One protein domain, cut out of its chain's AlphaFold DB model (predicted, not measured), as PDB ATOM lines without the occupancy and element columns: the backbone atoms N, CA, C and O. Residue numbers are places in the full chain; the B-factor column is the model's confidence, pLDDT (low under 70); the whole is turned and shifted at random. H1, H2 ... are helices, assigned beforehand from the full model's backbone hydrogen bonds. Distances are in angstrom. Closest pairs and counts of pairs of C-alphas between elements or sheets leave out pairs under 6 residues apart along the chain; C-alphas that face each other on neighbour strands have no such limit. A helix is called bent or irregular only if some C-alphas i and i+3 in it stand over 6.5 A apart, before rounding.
ATOM      1  N   ARG A  19     -18.685 -16.760  89.028       89.19
ATOM      2  CA  ARG A  19     -19.285 -17.862  88.262       89.19
ATOM      3  C   ARG A  19     -18.302 -18.493  87.274       89.19
ATOM      4  O   ARG A  19     -18.625 -19.502  86.654       89.19
ATOM      5  N   GLN A  20     -17.120 -17.905  87.093       87.31
ATOM      6  CA  GLN A  20     -16.149 -18.353  86.102       87.31
ATOM      7  C   GLN A  20     -15.116 -19.290  86.729       87.31
ATOM      8  O   GLN A  20     -14.479 -18.973  87.729       87.31
ATOM      9  N   LYS A  21     -14.904 -20.451  86.099       91.50
ATOM     10  CA  LYS A  21     -13.939 -21.459  86.568       91.50
ATOM     11  C   LYS A  21     -12.516 -20.895  86.676       91.50
ATOM     12  O   LYS A  21     -11.836 -21.153  87.664       91.50
ATOM     13  N   TRP A  22     -12.086 -20.106  85.688       90.81
ATOM     14  CA  TRP A  22     -10.740 -19.522  85.663       90.81
ATOM     15  C   TRP A  22     -10.475 -18.607  86.863       90.81
ATOM     16  O   TRP A  22      -9.354 -18.574  87.356       90.81
ATOM     17  N   PHE A  23     -11.499 -17.903  87.356       92.06
ATOM     18  CA  PHE A  23     -11.379 -16.992  88.492       92.06
ATOM     19  C   PHE A  23     -11.032 -17.756  89.775       92.06
ATOM     20  O   PHE A  23     -10.118 -17.387  90.505       92.06
ATOM     21  N   TRP A  24     -11.700 -18.885  90.021       94.56
ATOM     22  CA  TRP A  24     -11.381 -19.738  91.167       94.56
ATOM     23  C   TRP A  24     -10.043 -20.452  91.011       94.56
ATOM     24  O   TRP A  24      -9.309 -20.587  91.984       94.56
ATOM     25  N   MET A  25      -9.684 -20.855  89.789       93.88
ATOM     26  CA  MET A  25      -8.339 -21.361  89.507       93.88
ATOM     27  C   MET A  25      -7.280 -20.296  89.818       93.88
ATOM     28  O   MET A  25      -6.268 -20.611  90.433       93.88
ATOM     29  N   TRP A  26      -7.536 -19.038  89.458       92.38
ATOM     30  CA  TRP A  26      -6.653 -17.909  89.741       92.38
ATOM     31  C   TRP A  26      -6.490 -17.673  91.245       92.38
ATOM     32  O   TRP A  26      -5.380 -17.450  91.714       92.38
ATOM     33  N   ALA A  27      -7.578 -17.777  92.011       93.88
ATOM     34  CA  ALA A  27      -7.552 -17.607  93.460       93.88
ATOM     35  C   ALA A  27      -6.855 -18.763  94.202       93.88
ATOM     36  O   ALA A  27      -6.134 -18.528  95.171       93.88
ATOM     37  N   LEU A  28      -7.070 -20.008  93.765       94.56
ATOM     38  CA  LEU A  28      -6.710 -21.209  94.531       94.56
ATOM     39  C   LEU A  28      -5.411 -21.882  94.077       94.56
ATOM     40  O   LEU A  28      -4.669 -22.384  94.922       94.56
ATOM     41  N   LEU A  29      -5.102 -21.907  92.774       93.31
ATOM     42  CA  LEU A  29      -3.890 -22.577  92.282       93.31
ATOM     43  C   LEU A  29      -2.594 -21.986  92.862       93.31
ATOM     44  O   LEU A  29      -1.710 -22.776  93.179       93.31
ATOM     45  N   PRO A  30      -2.458 -20.662  93.081       90.69
ATOM     46  CA  PRO A  30      -1.308 -20.104  93.794       90.69
ATOM     47  C   PRO A  30      -1.112 -20.665  95.209       90.69
ATOM     48  O   PRO A  30       0.021 -20.831  95.651       90.69
ATOM     49  N   ILE A  31      -2.200 -21.000  95.910       92.38
ATOM     50  CA  ILE A  31      -2.143 -21.580  97.260       92.38
ATOM     51  C   ILE A  31      -1.707 -23.041  97.194       92.38
ATOM     52  O   ILE A  31      -0.857 -23.479  97.965       92.38
ATOM     53  N   ALA A  32      -2.230 -23.788  96.222       90.75
ATOM     54  CA  ALA A  32      -1.761 -25.143  95.956       90.75
ATOM     55  C   ALA A  32      -0.271 -25.157  95.563       90.75
ATOM     56  O   ALA A  32       0.488 -25.973  96.078       90.75
ATOM     57  N   ALA A  33       0.163 -24.219  94.715       88.94
ATOM     58  CA  ALA A  33       1.559 -24.029  94.324       88.94
ATOM     59  C   ALA A  33       2.463 -23.705  95.524       88.94
ATOM     60  O   ALA A  33       3.578 -24.219  95.605       88.94
ATOM     61  N   TYR A  34       1.972 -22.899  96.470       87.31
ATOM     62  CA  TYR A  34       2.667 -22.597  97.719       87.31
ATOM     63  C   TYR A  34       2.929 -23.874  98.519       87.31
ATOM     64  O   TYR A  34       4.087 -24.214  98.762       87.31
ATOM     65  N   TYR A  35       1.894 -24.650  98.836       88.06
ATOM     66  CA  TYR A  35       2.078 -25.899  99.579       88.06
ATOM     67  C   TYR A  35       2.903 -26.940  98.818       88.06
ATOM     68  O   TYR A  35       3.741 -27.606  99.419       88.06
ATOM     69  N   ALA A  36       2.726 -27.054  97.500       86.69
ATOM     70  CA  ALA A  36       3.528 -27.954  96.676       86.69
ATOM     71  C   ALA A  36       5.021 -27.597  96.733       86.69
ATOM     72  O   ALA A  36       5.855 -28.489  96.864       86.69
ATOM     73  N   SER A  37       5.364 -26.305  96.694       82.94
ATOM     74  CA  SER A  37       6.760 -25.868  96.810       82.94
ATOM     75  C   SER A  37       7.383 -26.236  98.161       82.94
ATOM     76  O   SER A  37       8.502 -26.743  98.190       82.94
ATOM     77  N   TRP A  38       6.626 -26.100  99.256       79.81
ATOM     78  CA  TRP A  38       7.054 -26.540 100.587       79.81
ATOM     79  C   TRP A  38       7.275 -28.050 100.667       79.81
ATOM     80  O   TRP A  38       8.303 -28.490 101.177       79.81
ATOM     81  N   LEU A  39       6.350 -28.848 100.125       80.00
ATOM     82  CA  LEU A  39       6.466 -30.312 100.104       80.00
ATOM     83  C   LEU A  39       7.670 -30.792  99.290       80.00
ATOM     84  O   LEU A  39       8.256 -31.824  99.604       80.00
ATOM     85  N   MET A  40       8.060 -30.041  98.259       76.19
ATOM     86  CA  MET A  40       9.224 -30.358  97.435       76.19
ATOM     87  C   MET A  40      10.551 -29.878  98.038       76.19
ATOM     88  O   MET A  40      11.578 -30.065  97.391       76.19
ATOM     89  N   MET A  41      10.543 -29.247  99.224       63.09
ATOM     90  CA  MET A  41      11.719 -28.699  99.931       63.09
ATOM     91  C   MET A  41      12.669 -27.891  99.031       63.09
ATOM     92  O   MET A  41      13.874 -27.815  99.265       63.09
ATOM     93  N   THR A  42      12.136 -27.310  97.963       55.50
ATOM     94  CA  THR A  42      12.888 -26.594  96.937       55.50
ATOM     95  C   THR A  42      12.292 -25.197  96.782       55.50
ATOM     96  O   THR A  42      11.191 -24.911  97.250       55.50
ATOM     97  N   VAL A  43      13.021 -24.302  96.109       54.59
ATOM     98  CA  VAL A  43      12.636 -22.895  95.888       54.59
ATOM     99  C   VAL A  43      11.834 -22.657  94.577       54.59
ATOM    100  O   VAL A  43      11.924 -21.567  94.022       54.59
ATOM    101  N   PRO A  44      11.028 -23.575  93.984       66.81
ATOM    102  CA  PRO A  44      10.342 -23.257  92.736       66.81
ATOM    103  C   PRO A  44       9.017 -22.514  92.965       66.81
ATOM    104  O   PRO A  44       8.230 -22.437  92.028       66.81
ATOM    105  N   PHE A  45       8.729 -21.956  94.153       72.88
ATOM    106  CA  PHE A  45       7.453 -21.258  94.379       72.88
ATOM    107  C   PHE A  45       7.163 -20.176  93.323       72.88
ATOM    108  O   PHE A  45       6.073 -20.214  92.756       72.88
ATOM    109  N   PRO A  46       8.104 -19.281  92.955       72.38
ATOM    110  CA  PRO A  46       7.887 -18.329  91.862       72.38
ATOM    111  C   PRO A  46       7.523 -18.982  90.525       72.38
ATOM    112  O   PRO A  46       6.649 -18.502  89.805       72.38
ATOM    113  N   LEU A  47       8.167 -20.106  90.200       78.38
ATOM    114  CA  LEU A  47       7.894 -20.864  88.982       78.38
ATOM    115  C   LEU A  47       6.486 -21.471  89.026       78.38
ATOM    116  O   LEU A  47       5.704 -21.293  88.093       78.38
ATOM    117  N   PHE A  48       6.134 -22.140  90.125       83.19
ATOM    118  CA  PHE A  48       4.816 -22.741  90.310       83.19
ATOM    119  C   PHE A  48       3.707 -21.696  90.366       83.19
ATOM    120  O   PHE A  48       2.636 -21.926  89.812       83.19
ATOM    121  N   LEU A  49       3.969 -20.534  90.959       83.88
ATOM    122  CA  LEU A  49       3.053 -19.402  90.987       83.88
ATOM    123  C   LEU A  49       2.743 -18.909  89.571       83.88
ATOM    124  O   LEU A  49       1.572 -18.765  89.220       83.88
ATOM    125  N   VAL A  50       3.761 -18.693  88.732       82.62
ATOM    126  CA  VAL A  50       3.529 -18.228  87.357       82.62
ATOM    127  C   VAL A  50       2.848 -19.303  86.511       82.62
ATOM    128  O   VAL A  50       1.949 -18.971  85.740       82.62
ATOM    129  N   ILE A  51       3.195 -20.583  86.680       85.19
ATOM    130  CA  ILE A  51       2.509 -21.693  85.998       85.19
ATOM    131  C   ILE A  51       1.037 -21.767  86.428       85.19
ATOM    132  O   ILE A  51       0.159 -21.875  85.573       85.19
ATOM    133  N   ALA A  52       0.748 -21.655  87.727       87.62
ATOM    134  CA  ALA A  52      -0.607 -21.629  88.272       87.62
ATOM    135  C   ALA A  52      -1.437 -20.485  87.675       87.62
ATOM    136  O   ALA A  52      -2.553 -20.701  87.200       87.62
ATOM    137  N   GLN A  53      -0.872 -19.278  87.642       87.12
ATOM    138  CA  GLN A  53      -1.499 -18.099  87.050       87.12
ATOM    139  C   GLN A  53      -1.709 -18.248  85.539       87.12
ATOM    140  O   GLN A  53      -2.791 -17.957  85.028       87.12
ATOM    141  N   TRP A  54      -0.701 -18.744  84.819       86.50
ATOM    142  CA  TRP A  54      -0.788 -19.020  83.388       86.50
ATOM    143  C   TRP A  54      -1.916 -20.011  83.085       86.50
ATOM    144  O   TRP A  54      -2.743 -19.741  82.207       86.50
ATOM    145  N   TRP A  55      -1.985 -21.106  83.846       88.81
ATOM    146  CA  TRP A  55      -2.970 -22.170  83.672       88.81
ATOM    147  C   TRP A  55      -4.385 -21.709  84.019       88.81
ATOM    148  O   TRP A  55      -5.319 -21.973  83.259       88.81
ATOM    149  N   ALA A  56      -4.542 -20.957  85.114       88.00
ATOM    150  CA  ALA A  56      -5.798 -20.309  85.475       88.00
ATOM    151  C   ALA A  56      -6.284 -19.411  84.346       88.00
ATOM    152  O   ALA A  56      -7.391 -19.584  83.843       88.00
ATOM    153  N   LEU A  57      -5.416 -18.516  83.877       83.38
ATOM    154  CA  LEU A  57      -5.729 -17.669  82.748       83.38
ATOM    155  C   LEU A  57      -6.091 -18.518  81.526       83.38
ATOM    156  O   LEU A  57      -6.898 -18.060  80.738       83.38
ATOM    157  N   LYS A  67       0.405 -17.440  76.513       70.44
ATOM    158  CA  LYS A  67       1.851 -17.679  76.528       70.44
ATOM    159  C   LYS A  67       2.648 -16.445  76.928       70.44
ATOM    160  O   LYS A  67       3.732 -16.585  77.473       70.44
ATOM    161  N   ILE A  68       2.111 -15.248  76.699       70.50
ATOM    162  CA  ILE A  68       2.821 -14.020  77.038       70.50
ATOM    163  C   ILE A  68       2.846 -13.798  78.557       70.50
ATOM    164  O   ILE A  68       3.779 -13.184  79.060       70.50
ATOM    165  N   TRP A  69       1.921 -14.405  79.312       74.56
ATOM    166  CA  TRP A  69       1.984 -14.416  80.778       74.56
ATOM    167  C   TRP A  69       3.267 -15.067  81.308       74.56
ATOM    168  O   TRP A  69       3.709 -14.748  82.405       74.56
ATOM    169  N   LEU A  70       3.919 -15.933  80.524       76.38
ATOM    170  CA  LEU A  70       5.211 -16.511  80.896       76.38
ATOM    171  C   LEU A  70       6.325 -15.456  80.958       76.38
ATOM    172  O   LEU A  70       7.303 -15.667  81.664       76.38
ATOM    173  N   TRP A  71       6.176 -14.289  80.323       77.00
ATOM    174  CA  TRP A  71       7.111 -13.177  80.530       77.00
ATOM    175  C   TRP A  71       7.051 -12.615  81.950       77.00
ATOM    176  O   TRP A  71       8.069 -12.123  82.431       77.00
ATOM    177  N   ASN A  72       5.936 -12.786  82.676       74.94
ATOM    178  CA  ASN A  72       5.910 -12.474  84.106       74.94
ATOM    179  C   ASN A  72       6.882 -13.348  84.897       74.94
ATOM    180  O   ASN A  72       7.386 -12.876  85.905       74.94
ATOM    181  N   PHE A  73       7.210 -14.565  84.442       73.94
ATOM    182  CA  PHE A  73       8.272 -15.360  85.065       73.94
ATOM    183  C   PHE A  73       9.632 -14.675  84.931       73.94
ATOM    184  O   PHE A  73      10.351 -14.554  85.917       73.94
ATOM    185  N   VAL A  74       9.960 -14.166  83.741       77.62
ATOM    186  CA  VAL A  74      11.215 -13.435  83.507       77.62
ATOM    187  C   VAL A  74      11.276 -12.187  84.385       77.62
ATOM    188  O   VAL A  74      12.281 -11.959  85.054       77.62
ATOM    189  N   ILE A  75      10.185 -11.419  84.449       78.81
ATOM    190  CA  ILE A  75      10.098 -10.233  85.309       78.81
ATOM    191  C   ILE A  75      10.254 -10.622  86.783       78.81
ATOM    192  O   ILE A  75      10.992  -9.960  87.507       78.81
ATOM    193  N   PHE A  76       9.633 -11.719  87.222       74.69
ATOM    194  CA  PHE A  76       9.749 -12.223  88.592       74.69
ATOM    195  C   PHE A  76      11.190 -12.620  88.928       74.69
ATOM    196  O   PHE A  76      11.695 -12.248  89.983       74.69
ATOM    197  N   VAL A  77      11.874 -13.336  88.032       76.25
ATOM    198  CA  VAL A  77      13.275 -13.738  88.223       76.25
ATOM    199  C   VAL A  77      14.181 -12.512  88.315       76.25
ATOM    200  O   VAL A  77      14.959 -12.408  89.258       76.25
ATOM    201  N   LEU A  78      14.048 -11.554  87.393       77.25
ATOM    202  CA  LEU A  78      14.832 -10.314  87.419       77.25
ATOM    203  C   LEU A  78      14.566  -9.502  88.693       77.25
ATOM    204  O   LEU A  78      15.501  -9.009  89.316       77.25
ATOM    205  N   THR A  79      13.305  -9.425  89.115       75.12
ATOM    206  CA  THR A  79      12.897  -8.790  90.375       75.12
ATOM    207  C   THR A  79      13.546  -9.459  91.580       75.12
ATOM    208  O   THR A  79      14.091  -8.774  92.438       75.12
ATOM    209  N   GLY A  80      13.507 -10.792  91.639       71.44
ATOM    210  CA  GLY A  80      14.118 -11.573  92.710       71.44
ATOM    211  C   GLY A  80      15.633 -11.381  92.775       71.44
ATOM    212  O   GLY A  80      16.171 -11.209  93.862       71.44
ATOM    213  N   LEU A  81      16.311 -11.337  91.625       74.69
ATOM    214  CA  LEU A  81      17.751 -11.070  91.552       74.69
ATOM    215  C   LEU A  81      18.094  -9.663  92.053       74.69
ATOM    216  O   LEU A  81      18.981  -9.515  92.886       74.69
ATOM    217  N   VAL A  82      17.363  -8.642  91.595       73.69
ATOM    218  CA  VAL A  82      17.546  -7.257  92.061       73.69
ATOM    219  C   VAL A  82      17.285  -7.149  93.561       73.69
ATOM    220  O   VAL A  82      18.049  -6.496  94.262       73.69
ATOM    221  N   LEU A  83      16.246  -7.819  94.064       71.44
ATOM    222  CA  LEU A  83      15.959  -7.909  95.491       71.44
ATOM    223  C   LEU A  83      17.135  -8.511  96.252       71.44
ATOM    224  O   LEU A  83      17.629  -7.865  97.160       71.44
ATOM    225  N   VAL A  84      17.632  -9.689  95.872       69.56
ATOM    226  CA  VAL A  84      18.783 -10.314  96.548       69.56
ATOM    227  C   VAL A  84      19.988  -9.369  96.577       69.56
ATOM    228  O   VAL A  84      20.564  -9.165  97.638       69.56
ATOM    229  N   MET A  85      20.309  -8.714  95.456       70.81
ATOM    230  CA  MET A  85      21.422  -7.759  95.395       70.81
ATOM    231  C   MET A  85      21.200  -6.524  96.281       70.81
ATOM    232  O   MET A  85      22.133  -6.049  96.918       70.81
ATOM    233  N   LEU A  86      19.976  -5.991  96.347       68.31
ATOM    234  CA  LEU A  86      19.645  -4.860  97.220       68.31
ATOM    235  C   LEU A  86      19.662  -5.252  98.703       68.31
ATOM    236  O   LEU A  86      20.074  -4.452  99.540       68.31
ATOM    237  N   LEU A  87      19.213  -6.464  99.024       65.50
ATOM    238  CA  LEU A  87      19.127  -6.977 100.390       65.50
ATOM    239  C   LEU A  87      20.509  -7.353 100.938       65.50
ATOM    240  O   LEU A  87      20.740  -7.128 102.114       65.50
ATOM    241  N   ASP A  88      21.449  -7.805 100.103       63.62
ATOM    242  CA  ASP A  88      22.855  -7.999 100.505       63.62
ATOM    243  C   ASP A  88      23.536  -6.684 100.931       63.62
ATOM    244  O   ASP A  88      24.496  -6.686 101.701       63.62
ATOM    245  N   HIS A  89      23.035  -5.540 100.452       63.12
ATOM    246  CA  HIS A  89      23.547  -4.212 100.800       63.12
ATOM    247  C   HIS A  89      22.772  -3.518 101.922       63.12
ATOM    248  O   HIS A  89      23.276  -2.568 102.524       63.12
ATOM    249  N   LEU A  90      21.557  -3.976 102.220       60.25
ATOM    250  CA  LEU A  90      20.797  -3.526 103.373       60.25
ATOM    251  C   LEU A  90      21.150  -4.461 104.529       60.25
ATOM    252  O   LEU A  90      20.776  -5.625 104.518       60.25
ATOM    253  N   THR A  91      21.829  -3.963 105.564       55.16
ATOM    254  CA  THR A  91      21.865  -4.635 106.873       55.16
ATOM    255  C   THR A  91      20.448  -4.654 107.442       55.16
ATOM    256  O   THR A  91      20.086  -3.836 108.287       55.16
ATOM    257  N   ILE A  92      19.600  -5.530 106.906       54.25
ATOM    258  CA  ILE A  92      18.273  -5.796 107.423       54.25
ATOM    259  C   ILE A  92      18.528  -6.537 108.718       54.25
ATOM    260  O   ILE A  92      19.091  -7.629 108.732       54.25
ATOM    261  N   SER A  93      18.193  -5.862 109.811       52.66
ATOM    262  CA  SER A  93      18.169  -6.437 111.146       52.66
ATOM    263  C   SER A  93      17.433  -7.780 111.132       52.66
ATOM    264  O   SER A  93      16.641  -8.045 110.233       52.66
ATOM    265  N   GLU A  94      17.624  -8.605 112.161       55.25
ATOM    266  CA  GLU A  94      16.983  -9.925 112.345       55.25
ATOM    267  C   GLU A  94      15.429  -9.930 112.273       55.25
ATOM    268  O   GLU A  94      14.782 -10.959 112.464       55.25
ATOM    269  N   ASP A  95      14.801  -8.790 111.980       59.59
ATOM    270  CA  ASP A  95      13.376  -8.617 111.769       59.59
ATOM    271  C   ASP A  95      12.927  -9.161 110.400       59.59
ATOM    272  O   ASP A  95      12.751  -8.445 109.406       59.59
ATOM    273  N   TYR A  96      12.679 -10.468 110.381       59.34
ATOM    274  CA  TYR A  96      12.107 -11.213 109.259       59.34
ATOM    275  C   TYR A  96      10.799 -10.597 108.721       59.34
ATOM    276  O   TYR A  96      10.484 -10.731 107.537       59.34
ATOM    277  N   THR A  97      10.042  -9.865 109.546       64.12
ATOM    278  CA  THR A  97       8.799  -9.202 109.121       64.12
ATOM    279  C   THR A  97       9.073  -8.114 108.090       64.12
ATOM    280  O   THR A  97       8.355  -8.009 107.097       64.12
ATOM    281  N   LEU A  98      10.131  -7.322 108.291       64.31
ATOM    282  CA  LEU A  98      10.512  -6.259 107.365       64.31
ATOM    283  C   LEU A  98      10.949  -6.838 106.014       64.31
ATOM    284  O   LEU A  98      10.545  -6.326 104.971       64.31
ATOM    285  N   PHE A  99      11.698  -7.943 106.034       65.12
ATOM    286  CA  PHE A  99      12.081  -8.679 104.827       65.12
ATOM    287  C   PHE A  99      10.852  -9.159 104.041       65.12
ATOM    288  O   PHE A  99      10.742  -8.912 102.839       65.12
ATOM    289  N   VAL A 100       9.885  -9.778 104.727       65.50
ATOM    290  CA  VAL A 100       8.643 -10.261 104.109       65.50
ATOM    291  C   VAL A 100       7.825  -9.105 103.522       65.50
ATOM    292  O   VAL A 100       7.343  -9.208 102.393       65.50
ATOM    293  N   VAL A 101       7.710  -7.980 104.237       67.38
ATOM    294  CA  VAL A 101       7.014  -6.777 103.746       67.38
ATOM    295  C   VAL A 101       7.677  -6.247 102.477       67.38
ATOM    296  O   VAL A 101       6.995  -6.058 101.473       67.38
ATOM    297  N   ILE A 102       8.996  -6.043 102.490       68.81
ATOM    298  CA  ILE A 102       9.739  -5.513 101.339       68.81
ATOM    299  C   ILE A 102       9.573  -6.431 100.124       68.81
ATOM    300  O   ILE A 102       9.305  -5.944  99.023       68.81
ATOM    301  N   PHE A 103       9.646  -7.750 100.324       71.31
ATOM    302  CA  PHE A 103       9.458  -8.727  99.256       71.31
ATOM    303  C   PHE A 103       8.069  -8.619  98.609       71.31
ATOM    304  O   PHE A 103       7.969  -8.499  97.387       71.31
ATOM    305  N   PHE A 104       6.992  -8.603  99.403       71.69
ATOM    306  CA  PHE A 104       5.630  -8.494  98.867       71.69
ATOM    307  C   PHE A 104       5.358  -7.132  98.220       71.69
ATOM    308  O   PHE A 104       4.725  -7.077  97.165       71.69
ATOM    309  N   VAL A 105       5.856  -6.039  98.802       72.81
ATOM    310  CA  VAL A 105       5.689  -4.690  98.245       72.81
ATOM    311  C   VAL A 105       6.386  -4.561  96.901       72.81
ATOM    312  O   VAL A 105       5.783  -4.071  95.950       72.81
ATOM    313  N   ILE A 106       7.626  -5.034  96.793       74.50
ATOM    314  CA  ILE A 106       8.372  -4.985  95.535       74.50
ATOM    315  C   ILE A 106       7.733  -5.915  94.506       74.50
ATOM    316  O   ILE A 106       7.559  -5.516  93.354       74.50
ATOM    317  N   TYR A 107       7.291  -7.103  94.921       75.06
ATOM    318  CA  TYR A 107       6.587  -8.028  94.042       75.06
ATOM    319  C   TYR A 107       5.313  -7.412  93.437       75.06
ATOM    320  O   TYR A 107       5.185  -7.338  92.214       75.06
ATOM    321  N   TYR A 108       4.380  -6.930  94.264       74.88
ATOM    322  CA  TYR A 108       3.140  -6.328  93.763       74.88
ATOM    323  C   TYR A 108       3.370  -4.965  93.093       74.88
ATOM    324  O   TYR A 108       2.669  -4.618  92.140       74.88
ATOM    325  N   GLY A 109       4.375  -4.206  93.534       75.56
ATOM    326  CA  GLY A 109       4.795  -2.960  92.895       75.56
ATOM    327  C   GLY A 109       5.270  -3.193  91.462       75.56
ATOM    328  O   GLY A 109       4.822  -2.514  90.543       75.56
ATOM    329  N   ILE A 110       6.087  -4.219  91.230       77.81
ATOM    330  CA  ILE A 110       6.537  -4.571  89.879       77.81
ATOM    331  C   ILE A 110       5.400  -5.183  89.055       77.81
ATOM    332  O   ILE A 110       5.249  -4.843  87.885       77.81
ATOM    333  N   GLN A 111       4.516  -5.982  89.661       76.25
ATOM    334  CA  GLN A 111       3.303  -6.460  88.982       76.25
ATOM    335  C   GLN A 111       2.383  -5.318  88.530       76.25
ATOM    336  O   GLN A 111       1.735  -5.430  87.490       76.25
ATOM    337  N   THR A 112       2.355  -4.205  89.266       78.25
ATOM    338  CA  THR A 112       1.647  -2.980  88.862       78.25
ATOM    339  C   THR A 112       2.267  -2.396  87.588       78.25
ATOM    340  O   THR A 112       1.556  -2.020  86.660       78.25
ATOM    341  N   LEU A 113       3.598  -2.401  87.482       78.69
ATOM    342  CA  LEU A 113       4.306  -1.936  86.286       78.69
ATOM    343  C   LEU A 113       4.120  -2.862  85.079       78.69
ATOM    344  O   LEU A 113       4.274  -2.406  83.946       78.69
ATOM    345  N   ASN A 114       3.736  -4.125  85.278       76.81
ATOM    346  CA  ASN A 114       3.542  -5.062  84.171       76.81
ATOM    347  C   ASN A 114       2.462  -4.603  83.192       76.81
ATOM    348  O   ASN A 114       2.595  -4.873  82.003       76.81
ATOM    349  N   GLU A 115       1.450  -3.846  83.631       74.25
ATOM    350  CA  GLU A 115       0.471  -3.273  82.697       74.25
ATOM    351  C   GLU A 115       1.122  -2.302  81.697       74.25
ATOM    352  O   GLU A 115       0.735  -2.268  80.531       74.25
ATOM    353  N   PHE A 116       2.153  -1.569  82.135       73.94
ATOM    354  CA  PHE A 116       2.929  -0.613  81.337       73.94
ATOM    355  C   PHE A 116       4.026  -1.298  80.508       73.94
ATOM    356  O   PHE A 116       4.237  -0.970  79.341       73.94
ATOM    357  N   LEU A 117       4.728  -2.269  81.095       71.69
ATOM    358  CA  LEU A 117       5.817  -2.995  80.431       71.69
ATOM    359  C   LEU A 117       5.289  -3.948  79.355       71.69
ATOM    360  O   LEU A 117       5.930  -4.168  78.328       71.69
ATOM    361  N   LEU A 118       4.088  -4.481  79.568       71.12
ATOM    362  CA  LEU A 118       3.429  -5.434  78.690       71.12
ATOM    363  C   LEU A 118       2.205  -4.799  78.011       71.12
ATOM    364  O   LEU A 118       1.236  -5.492  77.719       71.12
ATOM    365  N   VAL A 119       2.241  -3.496  77.690       64.31
ATOM    366  CA  VAL A 119       1.125  -2.796  77.010       64.31
ATOM    367  C   VAL A 119       0.664  -3.549  75.764       64.31
ATOM    368  O   VAL A 119      -0.532  -3.732  75.583       64.31
ATOM    369  N   LYS A 120       1.592  -4.075  74.945       61.16
ATOM    370  CA  LYS A 120       1.262  -4.869  73.740       61.16
ATOM    371  C   LYS A 120       0.479  -6.158  74.032       61.16
ATOM    372  O   LYS A 120      -0.169  -6.693  73.141       61.16
ATOM    373  N   VAL A 121       0.550  -6.638  75.266       57.69
ATOM    374  CA  VAL A 121      -0.073  -7.863  75.789       57.69
ATOM    375  C   VAL A 121      -1.446  -7.554  76.368       57.69
ATOM    376  O   VAL A 121      -2.382  -8.331  76.212       57.69
ATOM    377  N   PHE A 122      -1.571  -6.375  76.972       62.41
ATOM    378  CA  PHE A 122      -2.790  -5.868  77.582       62.41
ATOM    379  C   PHE A 122      -3.572  -4.906  76.679       62.41
ATOM    380  O   PHE A 122      -4.525  -4.295  77.141       62.41
ATOM    381  N   MET A 123      -3.238  -4.782  75.385       58.84
ATOM    382  CA  MET A 123      -3.872  -3.804  74.479       58.84
ATOM    383  C   MET A 123      -5.396  -3.951  74.358       58.84
ATOM    384  O   MET A 123      -6.070  -2.982  74.018       58.84
ATOM    385  N   LYS A 124      -5.948  -5.141  74.623       66.38
ATOM    386  CA  LYS A 124      -7.405  -5.373  74.629       66.38
ATOM    387  C   LYS A 124      -8.040  -5.286  76.013       66.38
ATOM    388  O   LYS A 124      -9.262  -5.332  76.129       66.38
ATOM    389  N   TRP A 125      -7.221  -5.182  77.052       74.62
ATOM    390  CA  TRP A 125      -7.678  -5.022  78.420       74.62
ATOM    391  C   TRP A 125      -7.871  -3.538  78.711       74.62
ATOM    392  O   TRP A 125      -7.202  -2.666  78.151       74.62
ATOM    393  N   ARG A 126      -8.809  -3.230  79.599       76.56
ATOM    394  CA  ARG A 126      -8.990  -1.867  80.087       76.56
ATOM    395  C   ARG A 126      -7.805  -1.507  80.971       76.56
ATOM    396  O   ARG A 126      -7.692  -2.011  82.086       76.56
ATOM    397  N   PHE A 127      -6.970  -0.616  80.451       81.44
ATOM    398  CA  PHE A 127      -5.786  -0.131  81.138       81.44
ATOM    399  C   PHE A 127      -6.119   0.438  82.526       81.44
ATOM    400  O   PHE A 127      -7.096   1.171  82.694       81.44
ATOM    401  N   GLY A 128      -5.291   0.108  83.511       81.50
ATOM    402  CA  GLY A 128      -5.346   0.567  84.893       81.50
ATOM    403  C   GLY A 128      -6.006  -0.426  85.849       81.50
ATOM    404  O   GLY A 128      -5.703  -0.397  87.038       81.50
ATOM    405  N   PHE A 129      -6.874  -1.329  85.380       85.44
ATOM    406  CA  PHE A 129      -7.568  -2.270  86.273       85.44
ATOM    407  C   PHE A 129      -6.618  -3.307  86.874       85.44
ATOM    408  O   PHE A 129      -6.749  -3.644  88.053       85.44
ATOM    409  N   TRP A 130      -5.644  -3.788  86.096       84.19
ATOM    410  CA  TRP A 130      -4.626  -4.707  86.601       84.19
ATOM    411  C   TRP A 130      -3.700  -4.006  87.600       84.19
ATOM    412  O   TRP A 130      -3.477  -4.521  88.697       84.19
ATOM    413  N   SER A 131      -3.225  -2.808  87.259       87.56
ATOM    414  CA  SER A 131      -2.371  -1.989  88.124       87.56
ATOM    415  C   SER A 131      -3.048  -1.674  89.456       87.56
ATOM    416  O   SER A 131      -2.482  -1.927  90.517       87.56
ATOM    417  N   VAL A 132      -4.290  -1.184  89.422       89.44
ATOM    418  CA  VAL A 132      -5.054  -0.848  90.632       89.44
ATOM    419  C   VAL A 132      -5.278  -2.082  91.497       89.44
ATOM    420  O   VAL A 132      -5.101  -2.014  92.710       89.44
ATOM    421  N   ALA A 133      -5.619  -3.228  90.905       90.62
ATOM    422  CA  ALA A 133      -5.826  -4.447  91.675       90.62
ATOM    423  C   ALA A 133      -4.534  -4.957  92.339       90.62
ATOM    424  O   ALA A 133      -4.577  -5.410  93.481       90.62
ATOM    425  N   ASN A 134      -3.381  -4.842  91.673       88.94
ATOM    426  CA  ASN A 134      -2.092  -5.186  92.281       88.94
ATOM    427  C   ASN A 134      -1.688  -4.201  93.378       88.94
ATOM    428  O   ASN A 134      -1.217  -4.638  94.425       88.94
ATOM    429  N   LEU A 135      -1.947  -2.904  93.201       88.62
ATOM    430  CA  LEU A 135      -1.740  -1.910  94.251       88.62
ATOM    431  C   LEU A 135      -2.612  -2.202  95.482       88.62
ATOM    432  O   LEU A 135      -2.115  -2.183  96.604       88.62
ATOM    433  N   LEU A 136      -3.894  -2.525  95.289       91.25
ATOM    434  CA  LEU A 136      -4.793  -2.911  96.382       91.25
ATOM    435  C   LEU A 136      -4.315  -4.185  97.090       91.25
ATOM    436  O   LEU A 136      -4.342  -4.248  98.317       91.25
ATOM    437  N   ALA A 137      -3.835  -5.177  96.337       89.88
ATOM    438  CA  ALA A 137      -3.238  -6.375  96.913       89.88
ATOM    439  C   ALA A 137      -1.963  -6.052  97.717       89.88
ATOM    440  O   ALA A 137      -1.802  -6.582  98.814       89.88
ATOM    441  N   ALA A 138      -1.104  -5.149  97.230       85.69
ATOM    442  CA  ALA A 138       0.081  -4.684  97.953       85.69
ATOM    443  C   ALA A 138      -0.296  -4.006  99.276       85.69
ATOM    444  O   ALA A 138       0.234  -4.356 100.328       85.69
ATOM    445  N   LEU A 139      -1.245  -3.066  99.232       87.19
ATOM    446  CA  LEU A 139      -1.732  -2.345 100.410       87.19
ATOM    447  C   LEU A 139      -2.367  -3.292 101.431       87.19
ATOM    448  O   LEU A 139      -2.168  -3.109 102.628       87.19
ATOM    449  N   PHE A 140      -3.080  -4.321 100.972       88.81
ATOM    450  CA  PHE A 140      -3.622  -5.363 101.839       88.81
ATOM    451  C   PHE A 140      -2.513  -6.123 102.582       88.81
ATOM    452  O   PHE A 140      -2.580  -6.252 103.803       88.81
ATOM    453  N   TRP A 141      -1.455  -6.549 101.882       84.56
ATOM    454  CA  TRP A 141      -0.298  -7.194 102.513       84.56
ATOM    455  C   TRP A 141       0.413  -6.280 103.510       84.56
ATOM    456  O   TRP A 141       0.682  -6.703 104.632       84.56
ATOM    457  N   ILE A 142       0.675  -5.024 103.134       82.06
ATOM    458  CA  ILE A 142       1.280  -4.028 104.029       82.06
ATOM    459  C   ILE A 142       0.420  -3.864 105.286       82.06
ATOM    460  O   ILE A 142       0.939  -3.939 106.396       82.06
ATOM    461  N   GLY A 143      -0.890  -3.664 105.116       83.06
ATOM    462  CA  GLY A 143      -1.824  -3.447 106.215       83.06
ATOM    463  C   GLY A 143      -1.834  -4.612 107.197       83.06
ATOM    464  O   GLY A 143      -1.686  -4.392 108.394       83.06
ATOM    465  N   ILE A 144      -1.933  -5.848 106.702       81.94
ATOM    466  CA  ILE A 144      -1.952  -7.047 107.549       81.94
ATOM    467  C   ILE A 144      -0.613  -7.267 108.253       81.94
ATOM    468  O   ILE A 144      -0.607  -7.605 109.432       81.94
ATOM    469  N   LEU A 145       0.516  -7.068 107.572       76.19
ATOM    470  CA  LEU A 145       1.835  -7.296 108.166       76.19
ATOM    471  C   LEU A 145       2.193  -6.223 109.205       76.19
ATOM    472  O   LEU A 145       2.705  -6.556 110.271       76.19
ATOM    473  N   LEU A 146       1.877  -4.950 108.941       76.88
ATOM    474  CA  LEU A 146       2.095  -3.861 109.899       76.88
ATOM    475  C   LEU A 146       1.136  -3.947 111.089       76.88
ATOM    476  O   LEU A 146       1.569  -3.795 112.229       76.88
ATOM    477  N   PHE A 147      -0.147  -4.219 110.842       76.38
ATOM    478  CA  PHE A 147      -1.128  -4.414 111.909       76.38
ATOM    479  C   PHE A 147      -0.808  -5.659 112.735       76.38
ATOM    480  O   PHE A 147      -0.831  -5.604 113.960       76.38
ATOM    481  N   GLY A 148      -0.443  -6.757 112.070       70.50
ATOM    482  CA  GLY A 148       0.019  -7.981 112.713       70.50
ATOM    483  C   GLY A 148       1.190  -7.695 113.642       70.50
ATOM    484  O   GLY A 148       1.102  -7.997 114.822       70.50
ATOM    485  N   LYS A 149       2.225  -6.999 113.164       69.88
ATOM    486  CA  LYS A 149       3.367  -6.593 113.996       69.88
ATOM    487  C   LYS A 149       2.985  -5.684 115.174       69.88
ATOM    488  O   LYS A 149       3.617  -5.753 116.220       69.88
ATOM    489  N   ALA A 150       1.991  -4.813 115.007       70.94
ATOM    490  CA  ALA A 150       1.590  -3.854 116.037       70.94
ATOM    491  C   ALA A 150       0.676  -4.449 117.122       70.94
ATOM    492  O   ALA A 150       0.671  -3.960 118.248       70.94
ATOM    493  N   VAL A 151      -0.129  -5.460 116.780       67.00
ATOM    494  CA  VAL A 151      -1.183  -6.006 117.654       67.00
ATOM    495  C   VAL A 151      -0.829  -7.383 118.197       67.00
ATOM    496  O   VAL A 151      -1.264  -7.762 119.282       67.00
ATOM    497  N   ILE A 152      -0.045  -8.142 117.443       61.84
ATOM    498  CA  ILE A 152       0.373  -9.479 117.812       61.84
ATOM    499  C   ILE A 152       1.739  -9.327 118.465       61.84
ATOM    500  O   ILE A 152       2.770  -9.342 117.797       61.84
ATOM    501  N   ASP A 153       1.723  -9.162 119.786       54.59
ATOM    502  CA  ASP A 153       2.905  -9.359 120.628       54.59
ATOM    503  C   ASP A 153       3.574 -10.665 120.177       54.59
ATOM    504  O   ASP A 153       2.829 -11.625 120.001       54.59
ATOM    505  N   ASN A 154       4.891 -10.668 119.901       57.88
ATOM    506  CA  ASN A 154       5.710 -11.625 119.103       57.88
ATOM    507  C   ASN A 154       5.579 -13.147 119.432       57.88
ATOM    508  O   ASN A 154       6.558 -13.886 119.488       57.88
ATOM    509  N   GLN A 155       4.371 -13.648 119.651       59.06
ATOM    510  CA  GLN A 155       4.007 -14.950 120.193       59.06
ATOM    511  C   GLN A 155       3.289 -15.821 119.161       59.06
ATOM    512  O   GLN A 155       3.052 -17.005 119.416       59.06
ATOM    513  N   ILE A 156       2.940 -15.278 117.985       62.81
ATOM    514  CA  ILE A 156       2.513 -16.135 116.880       62.81
ATOM    515  C   ILE A 156       3.717 -16.949 116.449       62.81
ATOM    516  O   ILE A 156       4.690 -16.425 115.909       62.81
ATOM    517  N   LYS A 157       3.621 -18.258 116.692       68.62
ATOM    518  CA  LYS A 157       4.614 -19.204 116.207       68.62
ATOM    519  C   LYS A 157       4.748 -19.043 114.697       68.62
ATOM    520  O   LYS A 157       3.742 -18.957 113.986       68.62
ATOM    521  N   PHE A 158       5.985 -19.001 114.226       67.94
ATOM    522  CA  PHE A 158       6.327 -18.798 112.821       67.94
ATOM    523  C   PHE A 158       5.589 -19.772 111.885       67.94
ATOM    524  O   PHE A 158       5.185 -19.422 110.779       67.94
ATOM    525  N   GLU A 159       5.302 -20.975 112.368       71.62
ATOM    526  CA  GLU A 159       4.522 -21.990 111.679       71.62
ATOM    527  C   GLU A 159       3.094 -21.520 111.366       71.62
ATOM    528  O   GLU A 159       2.606 -21.760 110.268       71.62
ATOM    529  N   TYR A 160       2.412 -20.802 112.261       75.56
ATOM    530  CA  TYR A 160       1.070 -20.279 111.972       75.56
ATOM    531  C   TYR A 160       1.096 -19.201 110.883       75.56
ATOM    532  O   TYR A 160       0.182 -19.133 110.055       75.56
ATOM    533  N   LEU A 161       2.154 -18.388 110.849       74.62
ATOM    534  CA  LEU A 161       2.361 -17.407 109.788       74.62
ATOM    535  C   LEU A 161       2.504 -18.105 108.428       74.62
ATOM    536  O   LEU A 161       1.810 -17.742 107.479       74.62
ATOM    537  N   LEU A 162       3.349 -19.137 108.355       74.88
ATOM    538  CA  LEU A 162       3.607 -19.891 107.128       74.88
ATOM    539  C   LEU A 162       2.410 -20.734 106.671       74.88
ATOM    540  O   LEU A 162       2.015 -20.674 105.511       74.88
ATOM    541  N   TRP A 163       1.819 -21.518 107.569       80.38
ATOM    542  CA  TRP A 163       0.829 -22.537 107.210       80.38
ATOM    543  C   TRP A 163      -0.608 -22.021 107.161       80.38
ATOM    544  O   TRP A 163      -1.469 -22.700 106.615       80.38
ATOM    545  N   ILE A 164      -0.896 -20.849 107.733       82.56
ATOM    546  CA  ILE A 164      -2.273 -20.342 107.827       82.56
ATOM    547  C   ILE A 164      -2.373 -18.923 107.283       82.56
ATOM    548  O   ILE A 164      -3.131 -18.679 106.344       82.56
ATOM    549  N   ILE A 165      -1.604 -17.986 107.838       82.69
ATOM    550  CA  ILE A 165      -1.761 -16.564 107.509       82.69
ATOM    551  C   ILE A 165      -1.388 -16.306 106.046       82.69
ATOM    552  O   ILE A 165      -2.213 -15.772 105.307       82.69
ATOM    553  N   ILE A 166      -0.197 -16.720 105.600       82.06
ATOM    554  CA  ILE A 166       0.254 -16.503 104.216       82.06
ATOM    555  C   ILE A 166      -0.731 -17.100 103.191       82.06
ATOM    556  O   ILE A 166      -1.112 -16.375 102.270       82.06
ATOM    557  N   PRO A 167      -1.208 -18.352 103.332       88.56
ATOM    558  CA  PRO A 167      -2.228 -18.926 102.454       88.56
ATOM    559  C   PRO A 167      -3.542 -18.138 102.406       88.56
ATOM    560  O   PRO A 167      -4.058 -17.875 101.318       88.56
ATOM    561  N   ILE A 168      -4.086 -17.727 103.558       90.06
ATOM    562  CA  ILE A 168      -5.343 -16.962 103.612       90.06
ATOM    563  C   ILE A 168      -5.156 -15.589 102.963       90.06
ATOM    564  O   ILE A 168      -5.979 -15.168 102.148       90.06
ATOM    565  N   MET A 169      -4.059 -14.902 103.281       87.88
ATOM    566  CA  MET A 169      -3.758 -13.594 102.705       87.88
ATOM    567  C   MET A 169      -3.523 -13.698 101.199       87.88
ATOM    568  O   MET A 169      -4.088 -12.925 100.429       87.88
ATOM    569  N   GLY A 170      -2.782 -14.718 100.762       89.12
ATOM    570  CA  GLY A 170      -2.582 -15.028  99.353       89.12
ATOM    571  C   GLY A 170      -3.903 -15.270  98.628       89.12
ATOM    572  O   GLY A 170      -4.093 -14.765  97.525       89.12
ATOM    573  N   PHE A 171      -4.848 -15.986  99.239       93.69
ATOM    574  CA  PHE A 171      -6.158 -16.234  98.643       93.69
ATOM    575  C   PHE A 171      -6.931 -14.926  98.431       93.69
ATOM    576  O   PHE A 171      -7.422 -14.671  97.330       93.69
ATOM    577  N   ILE A 172      -6.964 -14.055  99.443       93.88
ATOM    578  CA  ILE A 172      -7.632 -12.748  99.366       93.88
ATOM    579  C   ILE A 172      -6.972 -11.861  98.301       93.88
ATOM    580  O   ILE A 172      -7.662 -11.306  97.445       93.88
ATOM    581  N   SER A 173      -5.642 -11.768  98.274       91.81
ATOM    582  CA  SER A 173      -4.927 -10.990  97.256       91.81
ATOM    583  C   SER A 173      -5.134 -11.529  95.839       91.81
ATOM    584  O   SER A 173      -5.243 -10.750  94.890       91.81
ATOM    585  N   ASN A 174      -5.228 -12.851  95.662       92.75
ATOM    586  CA  ASN A 174      -5.536 -13.431  94.358       92.75
ATOM    587  C   ASN A 174      -6.998 -13.186  93.949       92.75
ATOM    588  O   ASN A 174      -7.250 -12.950  92.772       92.75
ATOM    589  N   ILE A 175      -7.950 -13.133  94.889       95.00
ATOM    590  CA  ILE A 175      -9.311 -12.645  94.609       95.00
ATOM    591  C   ILE A 175      -9.264 -11.201  94.101       95.00
ATOM    592  O   ILE A 175      -9.838 -10.914  93.053       95.00
ATOM    593  N   ILE A 176      -8.552 -10.303  94.793       94.19
ATOM    594  CA  ILE A 176      -8.439  -8.885  94.405       94.19
ATOM    595  C   ILE A 176      -7.871  -8.760  92.984       94.19
ATOM    596  O   ILE A 176      -8.475  -8.118  92.125       94.19
ATOM    597  N   THR A 177      -6.740  -9.413  92.705       91.19
ATOM    598  CA  THR A 177      -6.103  -9.361  91.377       91.19
ATOM    599  C   THR A 177      -6.929 -10.056  90.293       91.19
ATOM    600  O   THR A 177      -7.013  -9.548  89.176       91.19
ATOM    601  N   GLY A 178      -7.613 -11.157  90.615       89.75
ATOM    602  CA  GLY A 178      -8.533 -11.842  89.709       89.75
ATOM    603  C   GLY A 178      -9.742 -10.980  89.341       89.75
ATOM    604  O   GLY A 178     -10.155 -10.965  88.182       89.75
ATOM    605  N   LEU A 179     -10.275 -10.206  90.293       91.62
ATOM    606  CA  LEU A 179     -11.329  -9.222  90.029       91.62
ATOM    607  C   LEU A 179     -10.807  -8.098  89.132       91.62
ATOM    608  O   LEU A 179     -11.505  -7.692  88.206       91.62
ATOM    609  N   GLY A 180      -9.565  -7.657  89.346       89.69
ATOM    610  CA  GLY A 180      -8.862  -6.742  88.447       89.69
ATOM    611  C   GLY A 180      -8.812  -7.259  87.013       89.69
ATOM    612  O   GLY A 180      -9.261  -6.568  86.105       89.69
ATOM    613  N   ILE A 181      -8.347  -8.499  86.805       86.12
ATOM    614  CA  ILE A 181      -8.308  -9.147  85.481       86.12
ATOM    615  C   ILE A 181      -9.710  -9.241  84.881       86.12
ATOM    616  O   ILE A 181      -9.904  -8.939  83.706       86.12
ATOM    617  N   HIS A 182     -10.697  -9.659  85.669       86.88
ATOM    618  CA  HIS A 182     -12.075  -9.795  85.210       86.88
ATOM    619  C   HIS A 182     -12.638  -8.455  84.723       86.88
ATOM    620  O   HIS A 182     -13.135  -8.365  83.606       86.88
ATOM    621  N   LEU A 183     -12.480  -7.386  85.502       86.12
ATOM    622  CA  LEU A 183     -12.902  -6.038  85.111       86.12
ATOM    623  C   LEU A 183     -12.097  -5.496  83.919       86.12
ATOM    624  O   LEU A 183     -12.654  -4.810  83.062       86.12
ATOM    625  N   ALA A 184     -10.807  -5.831  83.839       82.56
ATOM    626  CA  ALA A 184      -9.938  -5.458  82.729       82.56
ATOM    627  C   ALA A 184     -10.351  -6.150  81.418       82.56
ATOM    628  O   ALA A 184     -10.295  -5.535  80.356       82.56
ATOM    629  N   THR A 185     -10.788  -7.410  81.495       80.31
ATOM    630  CA  THR A 185     -11.171  -8.255  80.346       80.31
ATOM    631  C   THR A 185     -12.640  -8.127  79.948       80.31
ATOM    632  O   THR A 185     -13.017  -8.543  78.856       80.31
ATOM    633  N   GLN A 186     -13.472  -7.491  80.776       78.25
ATOM    634  CA  GLN A 186     -14.801  -7.024  80.387       78.25
ATOM    635  C   GLN A 186     -14.676  -5.863  79.378       78.25
ATOM    636  O   GLN A 186     -14.761  -4.684  79.735       78.25
TER     637      GLN A 186
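What this domain is: This is residues 19 to 57 and 67 to 186 of the 191 residues of an uncharacterized protein of Runella sp. HYN0085 (UniProt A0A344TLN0). Six helices, H1, H2, H3, H4, H6 and H7, make an up-and-down bundle set as a ring in chain order, with H7 coming back beside H1 and no helix running through the middle. The ring is loosest at H3, which meets H2 with residues 67 to 77 alone and splays from H4; the short H5 sits at one end, and residues 88 to 96 and 150 to 155 stick out at the other. The 159 printed residues hold seven named helices, H1 to H7 in order, and no named strand; the class is all helix. The whole is compact, with a radius of gyration of the C-alphas of 15.9 A and spans of 46 by 36 by 31 A.

Where its parts are: H1, residues 21 to 39, begins at C-alpha 21 (-13.939, -21.459, 86.568) and is 26.0 A long, with a kink of 37 degrees near residue 28. H2 is residues 45 to 57, 17.9 A. H3, residues 67 to 89, begins at C-alpha 67 (1.851, -17.679, 76.528) and is 35.2 A long. H4 is residues 96 to 117, 30.6 A; H5 is residues 119 to 122, 5.0 A; H6 is residues 129 to 151, 32.2 A. H7, residues 158 to 185, is 38.4 A long, has a kink of 33 degrees near residue 165 and ends at C-alpha 185 (-11.171, -8.255, 80.346). H1 and H7 are only just irregular: C-alphas 27 and 30 are 6.7 A apart, and C-alphas 163 and 166 are 6.8 A apart.

How they stand to each other: H1 and H2 form a helical hairpin and touch, closest at the C-alphas of Met 25 and Ala 56, 4.9 A, at a shallow tilt of 18 degrees, opposite ways. H2 touches H3, closest at the C-alphas of Trp 54 and Trp 69, 6.0 A. H3 and H4, a hairpin at a steep tilt of 40 degrees, touch with the C-alphas of Thr 79 and Tyr 107 closest, 7.3 A. H5 is close to H4 but not clearly touching, with the C-alphas of Glu 115 and Phe 122 closest, 6.6 A. H4 touches H6 at a shallow tilt of 9 degrees, opposite ways, closest at the C-alphas of Thr 112 and Ser 131, 4.2 A. H6 and H7 form a hairpin, closest at the C-alphas of Ala 137 and Ser 173, 4.9 A. H7 touches H1, closest at the C-alphas of Ala 27 and Asn 174, 4.7 A. H2 and H7 are near each other; H1 and H4, for instance, are apart. Each O i to N i+4 pair is within hydrogen-bond range in H2 and H6, against 13 of 15 in H1, 14 of 19 in H3, 16 of 18 in H4 and 22 of 24 in H7; H5 is too short for such a pair.

The domain as a whole: The two C-alphas farthest apart, those of Lys 124 and Gln 155, are 47.9 A apart. Residues 58 to 66 are not printed, and C-alphas 57 and 67 are 9.8 A apart across this cut. Of the links that are printed whole, no link is long. The mean pLDDT of the printed part is 77.7, and 37 residues are under 70, among them 86 to 102 and 151 to 158.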